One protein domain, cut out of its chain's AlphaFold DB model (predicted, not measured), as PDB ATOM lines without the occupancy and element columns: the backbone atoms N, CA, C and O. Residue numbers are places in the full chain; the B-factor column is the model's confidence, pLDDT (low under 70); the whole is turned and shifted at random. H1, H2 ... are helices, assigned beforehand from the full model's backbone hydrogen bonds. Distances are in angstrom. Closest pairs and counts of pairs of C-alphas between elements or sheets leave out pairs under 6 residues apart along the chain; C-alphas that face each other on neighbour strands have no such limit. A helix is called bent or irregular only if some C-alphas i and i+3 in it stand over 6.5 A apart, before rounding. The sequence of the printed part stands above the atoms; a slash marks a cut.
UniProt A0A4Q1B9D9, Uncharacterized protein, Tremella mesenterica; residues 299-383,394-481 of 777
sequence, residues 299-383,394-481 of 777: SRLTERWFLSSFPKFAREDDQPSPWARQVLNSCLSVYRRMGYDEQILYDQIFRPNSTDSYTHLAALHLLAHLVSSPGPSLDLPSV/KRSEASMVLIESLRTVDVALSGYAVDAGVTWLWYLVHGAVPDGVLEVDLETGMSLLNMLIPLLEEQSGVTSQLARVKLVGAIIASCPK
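This is residues 299 to 383 and 394 to 481 of the 777 residues of an uncharacterized protein of Tremella mesenterica (UniProt A0A4Q1B9D9). The middle of this model is one helix, H6, with H1, H4, H5b and H8 packed round it. Beyond H4, at one end of the longest axis, lies H2, while H3 packs on H4 at another side; towards the other end of that axis H7 packs on H8 as a helical hairpin. The printed part has 173 residues with eight named helices, H1 to H8 in order along the chain, and no named strand; the class is all helix, its helix packing part aligned and part crossed. It is compact, with a radius of gyration of the C-alphas of 15.3 A, and spans 46 by 39 by 31 A.

Begin at H1, residues 301 to 309, which touches H6, residues 418 to 431, at a shallow tilt of 26 degrees, the same way; their closest C-alphas, Thr 302 and Thr 423, are 4.6 A apart. Go on to H2, residues 322 to 337, where residues 325 to 332 alone touch H4, residues 357 to 371; the closest C-alphas are Leu 328 and Leu 366, 6.7 A. H3, residues 342 to 350, touches H4 at a steep tilt of 54 degrees, with C-alphas 345 and 363 closest at 5.0 A. H4 is the hub, touching five helices, H1 only just, with 3 pairs of C-alphas within 8 A; it touches H6 closest at His 365 and Ala 420, 5.2 A. H5, residues 395 to 414, was assigned as one helix by its hydrogen bonds but is bent, C-alphas 404 and 407 being 7.1 A apart; arms H5a, residues 395 to 404, and H5b, residues 407 to 414, stand at a steep tilt of 62 degrees. H5b touches H6, closest at Val 409 and Gly 421, 5.3 A. H7, residues 442 to 457, and H8, residues 462 to 477, form a hairpin at 15 degrees, closest at Gly 445 and Ile 475, 6.5 A. H2 and H8 are apart. Every O i to N i+4 pair is within hydrogen-bond range in H1, H2, H3, H4, H5a, H5b, H6 and H8; in H7 it is 9 of 12.

Find C-alpha 301 at (265.704, 187.080, 143.297), where H1 begins. H2 runs 22.7 A, H4 21.2 A and H6 18.5 A. H7, 22.9 A, has a kink of 33 degrees near residue 451 and is only just irregular, C-alphas 451 and 454 being 6.9 A apart. H8, 22.5 A, ends at C-alpha 477, (263.857, 192.920, 121.374).

The C-alphas of Arg 337 and Lys 481, the two farthest apart, are 46.1 A from each other. Residues 384 to 393 are not printed; C-alphas 383 and 394 are 10.3 A apart across the cut. Look to residues 310 to 321 for the long link, H1 to H2. Confidence is under 70 at residues 354 to 355, 374 to 383, 394 to 395 and 431 to 436.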
ATOM      1  N   SER A 299     267.370 182.753 147.688       91.00
ATOM      2  CA  SER A 299     266.684 184.046 147.736       91.00
ATOM      3  C   SER A 299     265.708 184.267 146.572       91.00
ATOM      4  O   SER A 299     264.809 185.112 146.699       91.00
ATOM      5  N   ARG A 300     265.852 183.480 145.489       93.25
ATOM      6  CA  ARG A 300     264.986 183.441 144.299       93.25
ATOM      7  C   ARG A 300     264.707 184.849 143.769       93.25
ATOM      8  O   ARG A 300     263.564 185.212 143.485       93.25
ATOM      9  N   LEU A 301     265.747 185.678 143.706       94.62
ATOM     10  CA  LEU A 301     265.704 187.080 143.297       94.62
ATOM     11  C   LEU A 301     265.134 187.228 141.889       94.62
ATOM     12  O   LEU A 301     264.308 188.122 141.676       94.62
ATOM     13  N   THR A 302     265.498 186.320 140.978       94.94
ATOM     14  CA  THR A 302     265.039 186.326 139.586       94.94
ATOM     15  C   THR A 302     263.548 186.053 139.524       94.94
ATOM     16  O   THR A 302     262.809 186.809 138.899       94.94
ATOM     17  N   GLU A 303     263.082 185.005 140.209       93.50
ATOM     18  CA  GLU A 303     261.660 184.645 140.249       93.50
ATOM     19  C   GLU A 303     260.842 185.754 140.908       93.50
ATOM     20  O   GLU A 303     259.821 186.173 140.372       93.50
ATOM     21  N   ARG A 304     261.329 186.301 142.025       91.81
ATOM     22  CA  ARG A 304     260.721 187.443 142.716       91.81
ATOM     23  C   ARG A 304     260.512 188.628 141.792       91.81
ATOM     24  O   ARG A 304     259.402 189.152 141.701       91.81
ATOM     25  N   TRP A 305     261.581 189.048 141.124       92.19
ATOM     26  CA  TRP A 305     261.530 190.173 140.206       92.19
ATOM     27  C   TRP A 305     260.589 189.868 139.039       92.19
ATOM     28  O   TRP A 305     259.681 190.655 138.755       92.19
ATOM     29  N   PHE A 306     260.739 188.696 138.420       92.38
ATOM     30  CA  PHE A 306     259.974 188.286 137.247       92.38
ATOM     31  C   PHE A 306     258.476 188.184 137.544       92.38
ATOM     32  O   PHE A 306     257.674 188.763 136.820       92.38
ATOM     33  N   LEU A 307     258.081 187.522 138.630       91.56
ATOM     34  CA  LEU A 307     256.677 187.382 139.013       91.56
ATOM     35  C   LEU A 307     256.059 188.713 139.448       91.56
ATOM     36  O   LEU A 307     254.892 188.964 139.151       91.56
ATOM     37  N   SER A 308     256.835 189.592 140.092       88.62
ATOM     38  CA  SER A 308     256.362 190.941 140.430       88.62
ATOM     39  C   SER A 308     256.139 191.809 139.185       88.62
ATOM     40  O   SER A 308     255.161 192.553 139.122       88.62
ATOM     41  N   SER A 309     256.997 191.661 138.170       86.94
ATOM     42  CA  SER A 309     256.922 192.405 136.906       86.94
ATOM     43  C   SER A 309     255.904 191.808 135.930       86.94
ATOM     44  O   SER A 309     255.289 192.528 135.142       86.94
ATOM     45  N   PHE A 310     255.672 190.494 136.004       88.75
ATOM     46  CA  PHE A 310     254.757 189.755 135.139       88.75
ATOM     47  C   PHE A 310     253.789 188.865 135.941       88.75
ATOM     48  O   PHE A 310     253.842 187.635 135.832       88.75
ATOM     49  N   PRO A 311     252.817 189.454 136.666       89.19
ATOM     50  CA  PRO A 311     251.922 188.709 137.561       89.19
ATOM     51  C   PRO A 311     251.097 187.606 136.886       89.19
ATOM     52  O   PRO A 311     250.648 186.680 137.549       89.19
ATOM     53  N   LYS A 312     250.920 187.656 135.557       90.31
ATOM     54  CA  LYS A 312     250.230 186.612 134.777       90.31
ATOM     55  C   LYS A 312     250.902 185.234 134.847       90.31
ATOM     56  O   LYS A 312     250.266 184.247 134.492       90.31
ATOM     57  N   PHE A 313     252.176 185.181 135.235       89.69
ATOM     58  CA  PHE A 313     252.921 183.935 135.411       89.69
ATOM     59  C   PHE A 313     252.964 183.462 136.868       89.69
ATOM     60  O   PHE A 313     253.441 182.359 137.106       89.69
ATOM     61  N   ALA A 314     252.479 184.262 137.824       89.44
ATOM     62  CA  ALA A 314     252.504 183.905 139.237       89.44
ATOM     63  C   ALA A 314     251.453 182.834 139.542       89.44
ATOM     64  O   ALA A 314     250.272 183.006 139.224       89.44
ATOM     65  N   ARG A 315     251.876 181.740 140.179       87.94
ATOM     66  CA  ARG A 315     250.977 180.772 140.817       87.94
ATOM     67  C   ARG A 315     250.858 181.099 142.304       87.94
ATOM     68  O   ARG A 315     251.724 181.766 142.868       87.94
ATOM     69  N   GLU A 316     249.784 180.641 142.944       78.44
ATOM     70  CA  GLU A 316     249.562 180.884 144.380       78.44
ATOM     71  C   GLU A 316     250.690 180.293 145.248       78.44
ATOM     72  O   GLU A 316     251.071 180.907 146.243       78.44
ATOM     73  N   ASP A 317     251.290 179.182 144.809       79.25
ATOM     74  CA  ASP A 317     252.353 178.467 145.530       79.25
ATOM     75  C   ASP A 317     253.763 179.061 145.332       79.25
ATOM     76  O   ASP A 317     254.697 178.681 146.035       79.25
ATOM     77  N   ASP A 318     253.948 180.021 144.416       75.12
ATOM     78  CA  ASP A 318     255.277 180.542 144.044       75.12
ATOM     79  C   ASP A 318     255.801 181.633 145.004       75.12
ATOM     80  O   ASP A 318     256.663 182.441 144.641       75.12
ATOM     81  N   GLN A 319     255.277 181.716 146.233       75.50
ATOM     82  CA  GLN A 319     255.727 182.737 147.177       75.50
ATOM     83  C   GLN A 319     257.133 182.399 147.707       75.50
ATOM     84  O   GLN A 319     257.327 181.374 148.361       75.50
ATOM     85  N   PRO A 320     258.131 183.263 147.465       74.50
ATOM     86  CA  PRO A 320     259.501 183.049 147.917       74.50
ATOM     87  C   PRO A 320     259.578 183.076 149.446       74.50
ATOM     88  O   PRO A 320     258.841 183.817 150.107       74.50
ATOM     89  N   SER A 321     260.542 182.344 150.007       80.44
ATOM     90  CA  SER A 321     260.786 182.346 151.450       80.44
ATOM     91  C   SER A 321     261.017 183.778 151.971       80.44
ATOM     92  O   SER A 321     261.904 184.487 151.473       80.44
ATOM     93  N   PRO A 322     260.266 184.236 152.993       87.56
ATOM     94  CA  PRO A 322     260.447 185.569 153.567       87.56
ATOM     95  C   PRO A 322     261.795 185.717 154.286       87.56
ATOM     96  O   PRO A 322     262.272 186.835 154.483       87.56
ATOM     97  N   TRP A 323     262.431 184.601 154.647       89.31
ATOM     98  CA  TRP A 323     263.655 184.571 155.442       89.31
ATOM     99  C   TRP A 323     264.860 185.144 154.696       89.31
ATOM    100  O   TRP A 323     265.537 186.028 155.214       89.31
ATOM    101  N   ALA A 324     265.093 184.726 153.449       91.12
ATOM    102  CA  ALA A 324     266.208 185.247 152.654       91.12
ATOM    103  C   ALA A 324     266.098 186.771 152.447       91.12
ATOM    104  O   ALA A 324     267.090 187.497 152.505       91.12
ATOM    105  N   ARG A 325     264.867 187.280 152.292       92.00
ATOM    106  CA  ARG A 325     264.588 188.721 152.227       92.00
ATOM    107  C   ARG A 325     264.953 189.426 153.536       92.00
ATOM    108  O   ARG A 325     265.530 190.509 153.492       92.00
ATOM    109  N   GLN A 326     264.610 188.839 154.682       93.94
ATOM    110  CA  GLN A 326     264.945 189.397 155.991       93.94
ATOM    111  C   GLN A 326     266.461 189.473 156.196       93.94
ATOM    112  O   GLN A 326     266.947 190.515 156.623       93.94
ATOM    113  N   VAL A 327     267.205 188.422 155.840       96.25
ATOM    114  CA  VAL A 327     268.671 188.399 155.971       96.25
ATOM    115  C   VAL A 327     269.318 189.497 155.122       96.25
ATOM    116  O   VAL A 327     270.081 190.300 155.655       96.25
ATOM    117  N   LEU A 328     268.951 189.621 153.841       96.06
ATOM    118  CA  LEU A 328     269.498 190.678 152.976       96.06
ATOM    119  C   LEU A 328     269.096 192.087 153.433       96.06
ATOM    120  O   LEU A 328     269.897 193.015 153.331       96.06
ATOM    121  N   ASN A 329     267.892 192.258 153.992       95.38
ATOM    122  CA  ASN A 329     267.491 193.520 154.619       95.38
ATOM    123  C   ASN A 329     268.356 193.862 155.837       95.38
ATOM    124  O   ASN A 329     268.729 195.024 155.997       95.38
ATOM    125  N   SER A 330     268.692 192.873 156.670       96.25
ATOM    126  CA  SER A 330     269.614 193.057 157.792       96.25
ATOM    127  C   SER A 330     270.984 193.501 157.288       96.25
ATOM    128  O   SER A 330     271.455 194.556 157.705       96.25
ATOM    129  N   CYS A 331     271.574 192.796 156.319       97.56
ATOM    130  CA  CYS A 331     272.855 193.178 155.714       97.56
ATOM    131  C   CYS A 331     272.829 194.609 155.153       97.56
ATOM    132  O   CYS A 331     273.709 195.417 155.451       97.56
ATOM    133  N   LEU A 332     271.783 194.957 154.400       96.12
ATOM    134  CA  LEU A 332     271.616 196.296 153.840       96.12
ATOM    135  C   LEU A 332     271.484 197.376 154.927       96.12
ATOM    136  O   LEU A 332     271.997 198.485 154.774       96.12
ATOM    137  N   SER A 333     270.801 197.072 156.033       96.31
ATOM    138  CA  SER A 333     270.673 198.000 157.161       96.31
ATOM    139  C   SER A 333     272.031 198.299 157.801       96.31
ATOM    140  O   SER A 333     272.314 199.459 158.106       96.31
ATOM    141  N   VAL A 334     272.904 197.292 157.890       97.12
ATOM    142  CA  VAL A 334     274.264 197.434 158.423       97.12
ATOM    143  C   VAL A 334     275.127 198.275 157.481       97.12
ATOM    144  O   VAL A 334     275.795 199.204 157.936       97.12
ATOM    145  N   TYR A 335     275.036 198.053 156.164       95.44
ATOM    146  CA  TYR A 335     275.685 198.909 155.157       95.44
ATOM    147  C   TYR A 335     275.301 200.382 155.336       95.44
ATOM    148  O   TYR A 335     276.169 201.253 155.444       95.44
ATOM    149  N   ARG A 336     273.997 200.660 155.453       95.31
ATOM    150  CA  ARG A 336     273.488 202.022 155.653       95.31
ATOM    151  C   ARG A 336     273.980 202.640 156.964       95.31
ATOM    152  O   ARG A 336     274.365 203.807 156.957       95.31
ATOM    153  N   ARG A 337     274.042 201.882 158.070       95.50
ATOM    154  CA  ARG A 337     274.596 202.360 159.358       95.50
ATOM    155  C   ARG A 337     276.088 202.676 159.290       95.50
ATOM    156  O   ARG A 337     276.543 203.623 159.928       95.50
ATOM    157  N   MET A 338     276.844 201.931 158.489       95.12
ATOM    158  CA  MET A 338     278.243 202.250 158.199       95.12
ATOM    159  C   MET A 338     278.389 203.476 157.286       95.12
ATOM    160  O   MET A 338     279.493 203.987 157.114       95.12
ATOM    161  N   GLY A 339     277.299 204.005 156.723       94.00
ATOM    162  CA  GLY A 339     277.310 205.130 155.791       94.00
ATOM    163  C   GLY A 339     277.698 204.711 154.374       94.00
ATOM    164  O   GLY A 339     278.413 205.454 153.704       94.00
ATOM    165  N   TYR A 340     277.314 203.501 153.966       91.88
ATOM    166  CA  TYR A 340     277.287 203.072 152.572       91.88
ATOM    167  C   TYR A 340     275.850 203.200 152.060       91.88
ATOM    168  O   TYR A 340     274.959 202.474 152.507       91.88
ATOM    169  N   ASP A 341     275.616 204.172 151.184       89.50
ATOM    170  CA  ASP A 341     274.330 204.376 150.518       89.50
ATOM    171  C   ASP A 341     274.219 203.510 149.251       89.50
ATOM    172  O   ASP A 341     275.148 202.785 148.883       89.50
ATOM    173  N   GLU A 342     273.066 203.558 148.575       88.88
ATOM    174  CA  GLU A 342     272.893 202.817 147.325       88.88
ATOM    175  C   GLU A 342     273.876 203.285 146.240       88.88
ATOM    176  O   GLU A 342     274.329 202.457 145.453       88.88
ATOM    177  N   GLN A 343     274.252 204.572 146.217       89.19
ATOM    178  CA  GLN A 343     275.208 205.120 145.246       89.19
ATOM    179  C   GLN A 343     276.540 204.378 145.297       89.19
ATOM    180  O   GLN A 343     277.072 204.017 144.250       89.19
ATOM    181  N   ILE A 344     277.061 204.109 146.495       89.94
ATOM    182  CA  ILE A 344     278.318 203.372 146.619       89.94
ATOM    183  C   ILE A 344     278.160 201.942 146.094       89.94
ATOM    184  O   ILE A 344     279.065 201.450 145.426       89.94
ATOM    185  N   LEU A 345     277.018 201.283 146.317       91.31
ATOM    186  CA  LEU A 345     276.765 199.953 145.743       91.31
ATOM    187  C   LEU A 345     276.771 199.987 144.209       91.31
ATOM    188  O   LEU A 345     277.369 199.120 143.575       91.31
ATOM    189  N   TYR A 346     276.148 201.003 143.609       90.31
ATOM    190  CA  TYR A 346     276.181 201.204 142.161       90.31
ATOM    191  C   TYR A 346     277.606 201.444 141.655       90.31
ATOM    192  O   TYR A 346     278.028 200.806 140.690       90.31
ATOM    193  N   ASP A 347     278.370 202.306 142.328       89.44
ATOM    194  CA  ASP A 347     279.758 202.595 141.968       89.44
ATOM    195  C   ASP A 347     280.620 201.320 141.991       89.44
ATOM    196  O   ASP A 347     281.467 201.152 141.115       89.44
ATOM    197  N   GLN A 348     280.369 200.392 142.924       90.12
ATOM    198  CA  GLN A 348     281.051 199.090 142.967       90.12
ATOM    199  C   GLN A 348     280.700 198.192 141.772       90.12
ATOM    200  O   GLN A 348     281.568 197.475 141.284       90.12
ATOM    201  N   ILE A 349     279.463 198.232 141.267       90.00
ATOM    202  CA  ILE A 349     279.077 197.456 140.077       90.00
ATOM    203  C   ILE A 349     279.673 198.061 138.801       90.00
ATOM    204  O   ILE A 349     280.114 197.308 137.933       90.00
ATOM    205  N   PHE A 350     279.666 199.394 138.672       87.88
ATOM    206  CA  PHE A 350     280.039 200.104 137.437       87.88
ATOM    207  C   PHE A 350     281.533 200.354 137.301       87.88
ATOM    208  O   PHE A 350     282.073 200.422 136.197       87.88
ATOM    209  N   ARG A 351     282.221 200.513 138.428       84.50
ATOM    210  CA  ARG A 351     283.664 200.720 138.479       84.50
ATOM    211  C   ARG A 351     284.262 199.624 139.338       84.50
ATOM    212  O   ARG A 351     284.703 199.914 140.452       84.50
ATOM    213  N   PRO A 352     284.283 198.375 138.838       75.31
ATOM    214  CA  PRO A 352     284.893 197.290 139.570       75.31
ATOM    215  C   PRO A 352     286.385 197.598 139.731       75.31
ATOM    216  O   PRO A 352     287.190 197.408 138.814       75.31
ATOM    217  N   ASN A 353     286.750 198.142 140.894       72.88
ATOM    218  CA  ASN A 353     288.141 198.338 141.271       72.88
ATOM    219  C   ASN A 353     288.809 196.963 141.278       72.88
ATOM    220  O   ASN A 353     288.235 195.995 141.762       72.88
ATOM    221  N   SER A 354     290.013 196.862 140.726       58.91
ATOM    222  CA  SER A 354     290.641 195.587 140.361       58.91
ATOM    223  C   SER A 354     290.971 194.633 141.517       58.91
ATOM    224  O   SER A 354     291.581 193.607 141.255       58.91
ATOM    225  N   THR A 355     290.662 194.965 142.770       64.88
ATOM    226  CA  THR A 355     291.267 194.302 143.932       64.88
ATOM    227  C   THR A 355     290.359 193.357 144.710       64.88
ATOM    228  O   THR A 355     290.903 192.591 145.490       64.88
ATOM    229  N   ASP A 356     289.030 193.387 144.551       86.06
ATOM    230  CA  ASP A 356     288.156 192.496 145.336       86.06
ATOM    231  C   ASP A 356     286.821 192.188 144.631       86.06
ATOM    232  O   ASP A 356     285.927 193.035 144.567       86.06
ATOM    233  N   SER A 357     286.694 190.969 144.102       89.62
ATOM    234  CA  SER A 357     285.482 190.471 143.436       89.62
ATOM    235  C   SER A 357     284.300 190.329 144.398       89.62
ATOM    236  O   SER A 357     283.152 190.537 143.992       89.62
ATOM    237  N   TYR A 358     284.553 190.033 145.677       93.62
ATOM    238  CA  TYR A 358     283.496 189.840 146.665       93.62
ATOM    239  C   TYR A 358     282.715 191.124 146.914       93.62
ATOM    240  O   TYR A 358     281.491 191.096 147.035       93.62
ATOM    241  N   THR A 359     283.397 192.268 146.919       93.62
ATOM    242  CA  THR A 359     282.749 193.573 147.057       93.62
ATOM    243  C   THR A 359     281.732 193.830 145.935       93.62
ATOM    244  O   THR A 359     280.612 194.275 146.209       93.62
ATOM    245  N   HIS A 360     282.068 193.520 144.676       93.50
ATOM    246  CA  HIS A 360     281.156 193.744 143.541       93.50
ATOM    247  C   HIS A 360     279.985 192.764 143.553       93.50
ATOM    248  O   HIS A 360     278.845 193.168 143.322       93.50
ATOM    249  N   LEU A 361     280.244 191.495 143.877       95.44
ATOM    250  CA  LEU A 361     279.205 190.471 143.990       95.44
ATOM    251  C   LEU A 361     278.242 190.759 145.147       95.44
ATOM    252  O   LEU A 361     277.027 190.637 144.986       95.44
ATOM    253  N   ALA A 362     278.752 191.213 146.292       96.56
ATOM    254  CA  ALA A 362     277.922 191.635 147.413       96.56
ATOM    255  C   ALA A 362     277.022 192.815 147.038       96.56
ATOM    256  O   ALA A 362     275.817 192.786 147.305       96.56
ATOM    257  N   ALA A 363     277.585 193.832 146.375       95.62
ATOM    258  CA  ALA A 363     276.817 194.968 145.882       95.62
ATOM    259  C   ALA A 363     275.725 194.529 144.895       95.62
ATOM    260  O   ALA A 363     274.581 194.972 145.015       95.62
ATOM    261  N   LEU A 364     276.046 193.602 143.987       96.19
ATOM    262  CA  LEU A 364     275.093 193.011 143.050       96.19
ATOM    263  C   LEU A 364     273.956 192.276 143.769       96.19
ATOM    264  O   LEU A 364     272.798 192.514 143.445       96.19
ATOM    265  N   HIS A 365     274.248 191.444 144.772       96.94
ATOM    266  CA  HIS A 365     273.220 190.756 145.563       96.94
ATOM    267  C   HIS A 365     272.289 191.731 146.293       96.94
ATOM    268  O   HIS A 365     271.067 191.557 146.268       96.94
ATOM    269  N   LEU A 366     272.845 192.767 146.928       96.25
ATOM    270  CA  LEU A 366     272.060 193.765 147.654       96.25
ATOM    271  C   LEU A 366     271.186 194.601 146.710       96.25
ATOM    272  O   LEU A 366     270.005 194.809 146.998       96.25
ATOM    273  N   LEU A 367     271.730 195.036 145.569       94.50
ATOM    274  CA  LEU A 367     270.982 195.794 144.565       94.50
ATOM    275  C   LEU A 367     269.926 194.936 143.861       94.50
ATOM    276  O   LEU A 367     268.789 195.385 143.716       94.50
ATOM    277  N   ALA A 368     270.243 193.687 143.509       95.06
ATOM    278  CA  ALA A 368     269.280 192.720 142.983       95.06
ATOM    279  C   ALA A 368     268.113 192.512 143.965       95.06
ATOM    280  O   ALA A 368     266.947 192.581 143.588       95.06
ATOM    281  N   HIS A 369     268.397 192.355 145.258       94.81
ATOM    282  CA  HIS A 369     267.353 192.240 146.280       94.81
ATOM    283  C   HIS A 369     266.486 193.491 146.422       94.81
ATOM    284  O   HIS A 369     265.268 193.377 146.615       94.81
ATOM    285  N   LEU A 370     267.092 194.671 146.313       92.25
ATOM    286  CA  LEU A 370     266.387 195.947 146.335       92.25
ATOM    287  C   LEU A 370     265.408 196.073 145.161       92.25
ATOM    288  O   LEU A 370     264.249 196.424 145.385       92.25
ATOM    289  N   VAL A 371     265.822 195.709 143.943       90.50
ATOM    290  CA  VAL A 371     264.950 195.775 142.755       90.50
ATOM    291  C   VAL A 371     263.905 194.654 142.713       90.50
ATOM    292  O   VAL A 371     262.826 194.853 142.164       90.50
ATOM    293  N   SER A 372     264.168 193.493 143.325       88.62
ATOM    294  CA  SER A 372     263.205 192.378 143.447       88.62
ATOM    295  C   SER A 372     262.179 192.554 144.573       88.62
ATOM    296  O   SER A 372     261.433 191.618 144.890       88.62
ATOM    297  N   SER A 373     262.186 193.687 145.275       82.81
ATOM    298  CA  SER A 373     261.278 193.946 146.392       82.81
ATOM    299  C   SER A 373     260.150 194.886 145.955       82.81
ATOM    300  O   SER A 373     260.428 195.911 145.338       82.81
ATOM    301  N   PRO A 374     258.877 194.584 146.277       66.94
ATOM    302  CA  PRO A 374     257.770 195.487 145.982       66.94
ATOM    303  C   PRO A 374     257.925 196.761 146.826       66.94
ATOM    304  O   PRO A 374     257.657 196.765 148.026       66.94
ATOM    305  N   GLY A 375     258.410 197.833 146.207       62.91
ATOM    306  CA  GLY A 375     258.721 199.111 146.844       62.91
ATOM    307  C   GLY A 375     258.792 200.245 145.815       62.91
ATOM    308  O   GLY A 375     258.598 199.992 144.624       62.91
ATOM    309  N   PRO A 376     259.015 201.501 146.247       53.53
ATOM    310  CA  PRO A 376     259.255 202.596 145.311       53.53
ATOM    311  C   PRO A 376     260.441 202.228 144.415       53.53
ATOM    312  O   PRO A 376     261.465 201.762 144.913       53.53
ATOM    313  N   SER A 377     260.269 202.391 143.101       58.66
ATOM    314  CA  SER A 377     261.299 202.119 142.097       58.66
ATOM    315  C   SER A 377     262.618 202.768 142.512       58.66
ATOM    316  O   SER A 377     262.630 203.963 142.812       58.66
ATOM    317  N   LEU A 378     263.710 201.998 142.541       61.72
ATOM    318  CA  LEU A 378     265.033 202.596 142.674       61.72
ATOM    319  C   LEU A 378     265.279 203.487 141.457       61.72
ATOM    320  O   LEU A 378     265.194 203.028 140.321       61.72
ATOM    321  N   ASP A 379     265.590 204.756 141.693       62.38
ATOM    322  CA  ASP A 379     266.126 205.618 140.647       62.38
ATOM    323  C   ASP A 379     267.588 205.197 140.431       62.38
ATOM    324  O   ASP A 379     268.370 205.262 141.383       62.38
ATOM    325  N   LEU A 380     267.992 204.749 139.225       60.12
ATOM    326  CA  LEU A 380     269.433 204.534 139.018       60.12
ATOM    327  C   LEU A 380     270.169 205.872 139.117       60.12
ATOM    328  O   LEU A 380     269.652 206.911 138.682       60.12
ATOM    329  N   PRO A 381     271.396 205.855 139.648       58.72
ATOM    330  CA  PRO A 381     272.191 207.056 139.741       58.72
ATOM    331  C   PRO A 381     272.581 207.576 138.361       58.72
ATOM    332  O   PRO A 381     272.822 206.818 137.420       58.72
ATOM    333  N   SER A 382     272.654 208.901 138.237       51.97
ATOM    334  CA  SER A 382     273.167 209.526 137.022       51.97
ATOM    335  C   SER A 382     274.656 209.211 136.884       51.97
ATOM    336  O   SER A 382     275.440 209.508 137.782       51.97
ATOM    337  N   VAL A 383     275.059 208.666 135.733       53.44
ATOM    338  CA  VAL A 383     276.466 208.360 135.403       53.44
ATOM    339  C   VAL A 383     277.333 209.636 135.362       53.44
ATOM    340  O   VAL A 383     278.560 209.572 135.450       53.44
ATOM    341  N   LYS A 394     268.490 209.068 130.483       65.62
ATOM    342  CA  LYS A 394     268.384 209.087 129.023       65.62
ATOM    343  C   LYS A 394     268.740 207.697 128.503       65.62
ATOM    344  O   LYS A 394     269.635 207.054 129.035       65.62
ATOM    345  N   ARG A 395     268.107 207.248 127.415       67.06
ATOM    346  CA  ARG A 395     268.373 205.919 126.819       67.06
ATOM    347  C   ARG A 395     269.868 205.629 126.616       67.06
ATOM    348  O   ARG A 395     270.311 204.513 126.854       67.06
ATOM    349  N   SER A 396     270.646 206.647 126.239       70.25
ATOM    350  CA  SER A 396     272.100 206.547 126.068       70.25
ATOM    351  C   SER A 396     272.859 206.254 127.366       70.25
ATOM    352  O   SER A 396     273.881 205.582 127.335       70.25
ATOM    353  N   GLU A 397     272.378 206.750 128.504       74.06
ATOM    354  CA  GLU A 397     272.995 206.519 129.813       74.06
ATOM    355  C   GLU A 397     272.694 205.101 130.316       74.06
ATOM    356  O   GLU A 397     273.584 204.455 130.850       74.06
ATOM    357  N   ALA A 398     271.490 204.571 130.068       74.88
ATOM    358  CA  ALA A 398     271.144 203.198 130.446       74.88
ATOM    359  C   ALA A 398     271.978 202.147 129.684       74.88
ATOM    360  O   ALA A 398     272.383 201.140 130.259       74.88
ATOM    361  N   SER A 399     272.283 202.404 128.407       81.56
ATOM    362  CA  SER A 399     273.179 201.551 127.610       81.56
ATOM    363  C   SER A 399     274.611 201.563 128.166       81.56
ATOM    364  O   SER A 399     275.213 200.509 128.348       81.56
ATOM    365  N   MET A 400     275.121 202.740 128.552       84.31
ATOM    366  CA  MET A 400     276.421 202.857 129.226       84.31
ATOM    367  C   MET A 400     276.448 202.112 130.562       84.31
ATOM    368  O   MET A 400     277.396 201.385 130.824       84.31
ATOM    369  N   VAL A 401     275.393 202.238 131.372       85.44
ATOM    370  CA  VAL A 401     275.253 201.508 132.640       85.44
ATOM    371  C   VAL A 401     275.307 199.995 132.423       85.44
ATOM    372  O   VAL A 401     275.993 199.292 133.164       85.44
ATOM    373  N   LEU A 402     274.610 199.488 131.400       89.00
ATOM    374  CA  LEU A 402     274.674 198.074 131.042       89.00
ATOM    375  C   LEU A 402     276.114 197.671 130.726       89.00
ATOM    376  O   LEU A 402     276.611 196.742 131.357       89.00
ATOM    377  N   ILE A 403     276.783 198.398 129.825       89.31
ATOM    378  CA  ILE A 403     278.164 198.126 129.400       89.31
ATOM    379  C   ILE A 403     279.132 198.151 130.591       89.31
ATOM    380  O   ILE A 403     279.927 197.228 130.749       89.31
ATOM    381  N   GLU A 404     279.039 199.160 131.460       88.81
ATOM    382  CA  GLU A 404     279.877 199.284 132.660       88.81
ATOM    383  C   GLU A 404     279.638 198.135 133.650       88.81
ATOM    384  O   GLU A 404     280.576 197.657 134.286       88.81
ATOM    385  N   SER A 405     278.404 197.628 133.738       90.75
ATOM    386  CA  SER A 405     278.069 196.490 134.598       90.75
ATOM    387  C   SER A 405     278.435 195.117 134.018       90.75
ATOM    388  O   SER A 405     278.449 194.146 134.774       90.75
ATOM    389  N   LEU A 406     278.752 195.008 132.715       91.06
ATOM    390  CA  LEU A 406     278.953 193.714 132.041       91.06
ATOM    391  C   LEU A 406     280.025 192.863 132.711       91.06
ATOM    392  O   LEU A 406     279.839 191.661 132.826       91.06
ATOM    393  N   ARG A 407     281.119 193.465 133.190       90.38
ATOM    394  CA  ARG A 407     282.189 192.715 133.862       90.38
ATOM    395  C   ARG A 407     281.702 192.067 135.157       90.38
ATOM    396  O   ARG A 407     281.977 190.900 135.403       90.38
ATOM    397  N   THR A 408     280.973 192.818 135.976       92.00
ATOM    398  CA  THR A 408     280.412 192.329 137.243       92.00
ATOM    399  C   THR A 408     279.339 191.271 136.985       92.00
ATOM    400  O   THR A 408     279.282 190.262 137.683       92.00
ATOM    401  N   VAL A 409     278.518 191.472 135.949       93.94
ATOM    402  CA  VAL A 409     277.509 190.500 135.511       93.94
ATOM    403  C   VAL A 409     278.158 189.225 134.979       93.94
ATOM    404  O   VAL A 409     277.720 188.148 135.355       93.94
ATOM    405  N   ASP A 410     279.212 189.311 134.171       92.88
ATOM    406  CA  ASP A 410     279.936 188.148 133.642       92.88
ATOM    407  C   ASP A 410     280.513 187.286 134.768       92.88
ATOM    408  O   ASP A 410     280.304 186.073 134.800       92.88
ATOM    409  N   VAL A 411     281.149 187.926 135.754       92.12
ATOM    410  CA  VAL A 411     281.650 187.252 136.958       92.12
ATOM    411  C   VAL A 411     280.508 186.592 137.737       92.12
ATOM    412  O   VAL A 411     280.644 185.456 138.185       92.12
ATOM    413  N   ALA A 412     279.368 187.272 137.877       94.56
ATOM    414  CA  ALA A 412     278.220 186.737 138.599       94.56
ATOM    415  C   ALA A 412     277.554 185.553 137.882       94.56
ATOM    416  O   ALA A 412     277.203 184.573 138.532       94.56
ATOM    417  N   LEU A 413     277.389 185.639 136.559       94.06
ATOM    418  CA  LEU A 413     276.757 184.610 135.730       94.06
ATOM    419  C   LEU A 413     277.669 183.402 135.485       94.06
ATOM    420  O   LEU A 413     277.162 182.311 135.262       94.06
ATOM    421  N   SER A 414     278.989 183.593 135.538       89.38
ATOM    422  CA  SER A 414     279.976 182.511 135.437       89.38
ATOM    423  C   SER A 414     280.277 181.829 136.778       89.38
ATOM    424  O   SER A 414     280.993 180.830 136.791       89.38
ATOM    425  N   GLY A 415     279.802 182.391 137.893       87.94
ATOM    426  CA  GLY A 415     280.073 181.918 139.252       87.94
ATOM    427  C   GLY A 415     278.795 181.592 140.023       87.94
ATOM    428  O   GLY A 415     277.784 181.205 139.451       87.94
ATOM    429  N   TYR A 416     278.823 181.778 141.343       86.25
ATOM    430  CA  TYR A 416     277.710 181.402 142.226       86.25
ATOM    431  C   TYR A 416     276.574 182.443 142.272       86.25
ATOM    432  O   TYR A 416     275.454 182.141 142.676       86.25
ATOM    433  N   ALA A 417     276.807 183.677 141.822       94.50
ATOM    434  CA  ALA A 417     275.850 184.783 141.941       94.50
ATOM    435  C   ALA A 417     274.846 184.886 140.769       94.50
ATOM    436  O   ALA A 417     274.314 185.971 140.500       94.50
ATOM    437  N   VAL A 418     274.548 183.772 140.088       95.12
ATOM    438  CA  VAL A 418     273.697 183.725 138.881       95.12
ATOM    439  C   VAL A 418     272.349 184.407 139.105       95.12
ATOM    440  O   VAL A 418     271.916 185.225 138.296       95.12
ATOM    441  N   ASP A 419     271.685 184.109 140.223       95.12
ATOM    442  CA  ASP A 419     270.352 184.637 140.524       95.12
ATOM    443  C   ASP A 419     270.344 186.172 140.661       95.12
ATOM    444  O   ASP A 419     269.446 186.850 140.158       95.12
ATOM    445  N   ALA A 420     271.382 186.750 141.274       96.69
ATOM    446  CA  ALA A 420     271.530 188.201 141.364       96.69
ATOM    447  C   ALA A 420     271.894 188.825 140.008       96.69
ATOM    448  O   ALA A 420     271.320 189.851 139.641       96.69
ATOM    449  N   GLY A 421     272.782 188.187 139.238       96.75
ATOM    450  CA  GLY A 421     273.163 188.637 137.895       96.75
ATOM    451  C   GLY A 421     271.985 188.672 136.918       96.75
ATOM    452  O   GLY A 421     271.755 189.687 136.260       96.75
ATOM    453  N   VAL A 422     271.177 187.607 136.870       96.69
ATOM    454  CA  VAL A 422     269.987 187.534 136.004       96.69
ATOM    455  C   VAL A 422     268.933 188.560 136.427       96.69
ATOM    456  O   VAL A 422     268.358 189.241 135.577       96.69
ATOM    457  N   THR A 423     268.707 188.721 137.733       96.12
ATOM    458  CA  THR A 423     267.814 189.760 138.275       96.12
ATOM    459  C   THR A 423     268.253 191.159 137.857       96.12
ATOM    460  O   THR A 423     267.438 191.980 137.431       96.12
ATOM    461  N   TRP A 424     269.549 191.438 137.970       94.88
ATOM    462  CA  TRP A 424     270.112 192.725 137.601       94.88
ATOM    463  C   TRP A 424     269.963 193.008 136.107       94.88
ATOM    464  O   TRP A 424     269.525 194.092 135.729       94.88
ATOM    465  N   LEU A 425     270.230 192.018 135.251       94.56
ATOM    466  CA  LEU A 425     269.997 192.140 133.812       94.56
ATOM    467  C   LEU A 425     268.531 192.421 133.483       94.56
ATOM    468  O   LEU A 425     268.246 193.290 132.662       94.56
ATOM    469  N   TRP A 426     267.599 191.743 134.149       93.31
ATOM    470  CA  TRP A 426     266.172 192.030 134.020       93.31
ATOM    471  C   TRP A 426     265.839 193.483 134.362       93.31
ATOM    472  O   TRP A 426     265.142 194.164 133.603       93.31
ATOM    473  N   TYR A 427     266.376 193.971 135.479       90.38
ATOM    474  CA  TYR A 427     266.209 195.355 135.890       90.38
ATOM    475  C   TYR A 427     266.779 196.335 134.858       90.38
ATOM    476  O   TYR A 427     266.098 197.293 134.501       90.38
ATOM    477  N   LEU A 428     267.969 196.082 134.310       88.56
ATOM    478  CA  LEU A 428     268.569 196.950 133.294       88.56
ATOM    479  C   LEU A 428     267.789 196.952 131.975       88.56
ATOM    480  O   LEU A 428     267.560 198.014 131.398       88.56
ATOM    481  N   VAL A 429     267.349 195.781 131.511       87.44
ATOM    482  CA  VAL A 429     266.648 195.627 130.227       87.44
ATOM    483  C   VAL A 429     265.219 196.180 130.285       87.44
ATOM    484  O   VAL A 429     264.751 196.755 129.305       87.44
ATOM    485  N   HIS A 430     264.518 196.026 131.415       82.75
ATOM    486  CA  HIS A 430     263.078 196.307 131.504       82.75
ATOM    487  C   HIS A 430     262.686 197.336 132.581       82.75
ATOM    488  O   HIS A 430     261.672 198.014 132.434       82.75
ATOM    489  N   GLY A 431     263.425 197.442 133.686       68.62
ATOM    490  CA  GLY A 431     263.075 198.305 134.824       68.62
ATOM    491  C   GLY A 431     263.695 199.706 134.781       68.62
ATOM    492  O   GLY A 431     263.086 200.664 135.247       68.62
ATOM    493  N   ALA A 432     264.889 199.835 134.202       61.03
ATOM    494  CA  ALA A 432     265.717 201.039 134.268       61.03
ATOM    495  C   ALA A 432     265.218 202.221 133.417       61.03
ATOM    496  O   ALA A 432     265.624 203.362 133.645       61.03
ATOM    497  N   VAL A 433     264.360 201.967 132.424       69.38
ATOM    498  CA  VAL A 433     263.899 202.978 131.463       69.38
ATOM    499  C   VAL A 433     262.363 203.061 131.505       69.38
ATOM    500  O   VAL A 433     261.693 202.345 130.765       69.38
ATOM    501  N   PRO A 434     261.776 203.944 132.341       60.94
ATOM    502  CA  PRO A 434     260.326 203.997 132.577       60.94
ATOM    503  C   PRO A 434     259.475 204.242 131.319       60.94
ATOM    504  O   PRO A 434     258.343 203.774 131.240       60.94
ATOM    505  N   ASP A 435     260.032 204.949 130.328       63.59
ATOM    506  CA  ASP A 435     259.326 205.416 129.124       63.59
ATOM    507  C   ASP A 435     259.971 204.929 127.805       63.59
ATOM    508  O   ASP A 435     259.744 205.494 126.728       63.59
ATOM    509  N   GLY A 436     260.832 203.908 127.844       62.66
ATOM    510  CA  GLY A 436     261.593 203.491 126.665       62.66
ATOM    511  C   GLY A 436     262.150 202.079 126.735       62.66
ATOM    512  O   GLY A 436     262.265 201.487 127.796       62.66
ATOM    513  N   VAL A 437     262.508 201.555 125.567       70.94
ATOM    514  CA  VAL A 437     263.248 200.298 125.445       70.94
ATOM    515  C   VAL A 437     264.734 200.632 125.550       70.94
ATOM    516  O   VAL A 437     265.182 201.609 124.937       70.94
ATOM    517  N   LEU A 438     265.481 199.867 126.350       84.00
ATOM    518  CA  LEU A 438     266.940 199.925 126.359       84.00
ATOM    519  C   LEU A 438     267.444 199.641 124.939       84.00
ATOM    520  O   LEU A 438     267.020 198.668 124.331       84.00
ATOM    521  N   GLU A 439     268.326 200.479 124.400       88.38
ATOM    522  CA  GLU A 439     268.944 200.200 123.103       88.38
ATOM    523  C   GLU A 439     270.246 199.432 123.337       88.38
ATOM    524  O   GLU A 439     271.207 199.958 123.907       88.38
ATOM    525  N   VAL A 440     270.241 198.168 122.918       90.44
ATOM    526  CA  VAL A 440     271.389 197.262 122.984       90.44
ATOM    527  C   VAL A 440     271.941 197.105 121.569       90.44
ATOM    528  O   VAL A 440     271.183 196.870 120.628       90.44
ATOM    529  N   ASP A 441     273.245 197.294 121.383       93.56
ATOM    530  CA  ASP A 441     273.876 197.027 120.091       93.56
ATOM    531  C   ASP A 441     274.133 195.525 119.887       93.56
ATOM    532  O   ASP A 441     273.999 194.711 120.801       93.56
ATOM    533  N   LEU A 442     274.475 195.139 118.656       94.75
ATOM    534  CA  LEU A 442     274.686 193.733 118.314       94.75
ATOM    535  C   LEU A 442     275.797 193.086 119.156       94.75
ATOM    536  O   LEU A 442     275.648 191.941 119.566       94.75
ATOM    537  N   GLU A 443     276.899 193.793 119.411       95.50
ATOM    538  CA  GLU A 443     278.048 193.251 120.143       95.50
ATOM    539  C   GLU A 443     277.704 192.988 121.613       95.50
ATOM    540  O   GLU A 443     277.923 191.883 122.116       95.50
ATOM    541  N   THR A 444     277.069 193.959 122.271       94.25
ATOM    542  CA  THR A 444     276.580 193.824 123.645       94.25
ATOM    543  C   THR A 444     275.519 192.733 123.734       94.25
ATOM    544  O   THR A 444     275.575 191.888 124.626       94.25
ATOM    545  N   GLY A 445     274.585 192.690 122.778       95.50
ATOM    546  CA  GLY A 445     273.578 191.634 122.690       95.50
ATOM    547  C   GLY A 445     274.213 190.248 122.568       95.50
ATOM    548  O   GLY A 445     273.862 189.344 123.319       95.50
ATOM    549  N   MET A 446     275.203 190.084 121.687       95.62
ATOM    550  CA  MET A 446     275.939 188.825 121.522       95.62
ATOM    551  C   MET A 446     276.689 188.432 122.796       95.62
ATOM    552  O   MET A 446     276.659 187.263 123.177       95.62
ATOM    553  N   SER A 447     277.350 189.382 123.464       94.38
ATOM    554  CA  SER A 447     278.036 189.150 124.740       94.38
ATOM    555  C   SER A 447     277.063 188.641 125.808       94.38
ATOM    556  O   SER A 447     277.279 187.570 126.378       94.38
ATOM    557  N   LEU A 448     275.928 189.326 125.983       95.44
ATOM    558  CA  LEU A 448     274.870 188.924 126.913       95.44
ATOM    559  C   LEU A 448     274.312 187.533 126.606       95.44
ATOM    560  O   LEU A 448     274.141 186.723 127.517       95.44
ATOM    561  N   LEU A 449     274.049 187.227 125.332       95.69
ATOM    562  CA  LEU A 449     273.567 185.902 124.948       95.69
ATOM    563  C   LEU A 449     274.609 184.817 125.215       95.69
ATOM    564  O   LEU A 449     274.244 183.764 125.721       95.69
ATOM    565  N   ASN A 450     275.894 185.064 124.939       93.88
ATOM    566  CA  ASN A 450     276.946 184.092 125.250       93.88
ATOM    567  C   ASN A 450     276.994 183.759 126.750       93.88
ATOM    568  O   ASN A 450     277.158 182.590 127.078       93.88
ATOM    569  N   MET A 451     276.788 184.745 127.630       94.00
ATOM    570  CA  MET A 451     276.726 184.518 129.081       94.00
ATOM    571  C   MET A 451     275.459 183.760 129.514       94.00
ATOM    572  O   MET A 451     275.508 182.947 130.432       94.00
ATOM    573  N   LEU A 452     274.314 184.003 128.866       95.38
ATOM    574  CA  LEU A 452     273.032 183.397 129.250       95.38
ATOM    575  C   LEU A 452     272.792 182.002 128.660       95.38
ATOM    576  O   LEU A 452     272.040 181.229 129.247       95.38
ATOM    577  N   ILE A 453     273.388 181.672 127.511       94.38
ATOM    578  CA  ILE A 453     273.163 180.397 126.813       94.38
ATOM    579  C   ILE A 453     273.436 179.179 127.721       94.38
ATOM    580  O   ILE A 453     272.538 178.344 127.830       94.38
ATOM    581  N   PRO A 454     274.586 179.068 128.419       93.56
ATOM    582  CA  PRO A 454     274.843 177.929 129.306       93.56
ATOM    583  C   PRO A 454     273.825 177.827 130.454       93.56
ATOM    584  O   PRO A 454     273.389 176.738 130.821       93.56
ATOM    585  N   LEU A 455     273.373 178.974 130.970       93.31
ATOM    586  CA  LEU A 455     272.404 179.059 132.067       93.31
ATOM    587  C   LEU A 455     270.985 178.641 131.661       93.31
ATOM    588  O   LEU A 455     270.146 178.391 132.524       93.31
ATOM    589  N   LEU A 456     270.679 178.603 130.364       92.69
ATOM    590  CA  LEU A 456     269.403 178.089 129.873       92.69
ATOM    591  C   LEU A 456     269.366 176.558 129.815       92.69
ATOM    592  O   LEU A 456     268.274 175.995 129.743       92.69
ATOM    593  N   GLU A 457     270.518 175.889 129.829       90.75
ATOM    594  CA  GLU A 457     270.576 174.426 129.896       90.75
ATOM    595  C   GLU A 457     270.474 173.922 131.341       90.75
ATOM    596  O   GLU A 457     269.902 172.861 131.593       90.75
ATOM    597  N   GLU A 458     270.985 174.707 132.291       88.88
ATOM    598  CA  GLU A 458     270.987 174.388 133.716       88.88
ATOM    599  C   GLU A 458     269.580 174.025 134.232       88.88
ATOM    600  O   GLU A 458     268.585 174.712 133.966       88.88
ATOM    601  N   GLN A 459     269.489 172.941 135.008       78.50
ATOM    602  CA  GLN A 459     268.239 172.512 135.634       78.50
ATOM    603  C   GLN A 459     267.854 173.469 136.768       78.50
ATOM    604  O   GLN A 459     268.152 173.245 137.936       78.50
ATOM    605  N   SER A 460     267.172 174.551 136.410       85.25
ATOM    606  CA  SER A 460     266.592 175.501 137.356       85.25
ATOM    607  C   SER A 460     265.092 175.255 137.561       85.25
ATOM    608  O   SER A 460     264.442 174.520 136.809       85.25
ATOM    609  N   GLY A 461     264.516 175.883 138.594       87.62
ATOM    610  CA  GLY A 461     263.066 175.901 138.787       87.62
ATOM    611  C   GLY A 461     262.341 176.404 137.532       87.62
ATOM    612  O   GLY A 461     262.841 177.268 136.815       87.62
ATOM    613  N   VAL A 462     261.142 175.876 137.258       90.88
ATOM    614  CA  VAL A 462     260.379 176.177 136.026       90.88
ATOM    615  C   VAL A 462     260.185 177.685 135.821       90.88
ATOM    616  O   VAL A 462     260.272 178.176 134.693       90.88
ATOM    617  N   THR A 463     259.952 178.427 136.905       92.06
ATOM    618  CA  THR A 463     259.771 179.882 136.878       92.06
ATOM    619  C   THR A 463     261.076 180.610 136.566       92.06
ATOM    620  O   THR A 463     261.081 181.474 135.690       92.06
ATOM    621  N   SER A 464     262.188 180.239 137.210       92.31
ATOM    622  CA  SER A 464     263.520 180.772 136.889       92.31
ATOM    623  C   SER A 464     263.905 180.501 135.430       92.31
ATOM    624  O   SER A 464     264.291 181.425 134.711       92.31
ATOM    625  N   GLN A 465     263.686 179.278 134.940       92.81
ATOM    626  CA  GLN A 465     263.939 178.922 133.545       92.81
ATOM    627  C   GLN A 465     263.114 179.787 132.584       92.81
ATOM    628  O   GLN A 465     263.644 180.341 131.620       92.81
ATOM    629  N   LEU A 466     261.814 179.939 132.850       92.88
ATOM    630  CA  LEU A 466     260.941 180.797 132.051       92.88
ATOM    631  C   LEU A 466     261.422 182.255 132.068       92.88
ATOM    632  O   LEU A 466     261.434 182.903 131.020       92.88
ATOM    633  N   ALA A 467     261.842 182.762 133.229       94.12
ATOM    634  CA  ALA A 467     262.385 184.105 133.370       94.12
ATOM    635  C   ALA A 467     263.670 184.284 132.547       94.12
ATOM    636  O   ALA A 467     263.793 185.279 131.838       94.12
ATOM    637  N   ARG A 468     264.600 183.321 132.557       95.50
ATOM    638  CA  ARG A 468     265.828 183.369 131.740       95.50
ATOM    639  C   ARG A 468     265.511 183.352 130.237       95.50
ATOM    640  O   ARG A 468     266.030 184.175 129.485       95.50
ATOM    641  N   VAL A 469     264.590 182.490 129.793       94.69
ATOM    642  CA  VAL A 469     264.145 182.427 128.385       94.69
ATOM    643  C   VAL A 469     263.503 183.748 127.951       94.69
ATOM    644  O   VAL A 469     263.804 184.280 126.881       94.69
ATOM    645  N   LYS A 470     262.626 184.323 128.783       93.69
ATOM    646  CA  LYS A 470     261.993 185.613 128.480       93.69
ATOM    647  C   LYS A 470     262.987 186.778 128.527       93.69
ATOM    648  O   LYS A 470     262.813 187.708 127.741       93.69
ATOM    649  N   LEU A 471     264.038 186.704 129.345       95.00
ATOM    650  CA  LEU A 471     265.125 187.688 129.357       95.00
ATOM    651  C   LEU A 471     265.887 187.691 128.030       95.00
ATOM    652  O   LEU A 471     266.108 188.757 127.467       95.00
ATOM    653  N   VAL A 472     266.216 186.514 127.483       96.19
ATOM    654  CA  VAL A 472     266.840 186.403 126.152       96.19
ATOM    655  C   VAL A 472     265.975 187.062 125.079       96.19
ATOM    656  O   VAL A 472     266.471 187.876 124.301       96.19
ATOM    657  N   GLY A 473     264.666 186.794 125.082       93.69
ATOM    658  CA  GLY A 473     263.730 187.473 124.182       93.69
ATOM    659  C   GLY A 473     263.722 188.998 124.360       93.69
ATOM    660  O   GLY A 473     263.711 189.732 123.372       93.69
ATOM    661  N   ALA A 474     263.778 189.484 125.602       92.19
ATOM    662  CA  ALA A 474     263.819 190.914 125.909       92.19
ATOM    663  C   ALA A 474     265.127 191.586 125.450       92.19
ATOM    664  O   ALA A 474     265.081 192.689 124.905       92.19
ATOM    665  N   ILE A 475     266.278 190.919 125.595       93.75
ATOM    666  CA  ILE A 475     267.579 191.401 125.102       93.75
ATOM    667  C   ILE A 475     267.560 191.524 123.577       93.75
ATOM    668  O   ILE A 475     267.954 192.555 123.035       93.75
ATOM    669  N   ILE A 476     267.037 190.513 122.874       94.31
ATOM    670  CA  ILE A 476     266.905 190.570 121.413       94.31
ATOM    671  C   ILE A 476     265.970 191.715 121.016       94.31
ATOM    672  O   ILE A 476     266.324 192.530 120.169       94.31
ATOM    673  N   ALA A 477     264.806 191.841 121.656       90.62
ATOM    674  CA  ALA A 477     263.857 192.920 121.374       90.62
ATOM    675  C   ALA A 477     264.420 194.326 121.662       90.62
ATOM    676  O   ALA A 477     263.964 195.299 121.058       90.62
ATOM    677  N   SER A 478     265.423 194.428 122.537       90.19
ATOM    678  CA  SER A 478     266.136 195.668 122.871       90.19
ATOM    679  C   SER A 478     267.108 196.127 121.774       90.19
ATOM    680  O   SER A 478     267.581 197.263 121.789       90.19
ATOM    681  N   CYS A 479     267.387 195.289 120.772       91.19
ATOM    682  CA  CYS A 479     268.202 195.692 119.629       91.19
ATOM    683  C   CYS A 479     267.378 196.528 118.638       91.19
ATOM    684  O   CYS A 479     266.370 196.043 118.118       91.19
ATOM    685  N   PRO A 480     267.784 197.767 118.303       88.56
ATOM    686  CA  PRO A 480     266.950 198.668 117.506       88.56
ATOM    687  C   PRO A 480     266.838 198.250 116.033       88.56
ATOM    688  O   PRO A 480     265.843 198.562 115.372       88.56
ATOM    689  N   LYS A 481     267.856 197.567 115.492       91.25
ATOM    690  CA  LYS A 481     267.895 197.149 114.087       91.25
ATOM    691  C   LYS A 481     267.356 195.723 113.939       91.25
ATOM    692  O   LYS A 481     267.906 194.809 114.547       91.25
TER     693      LYS A 481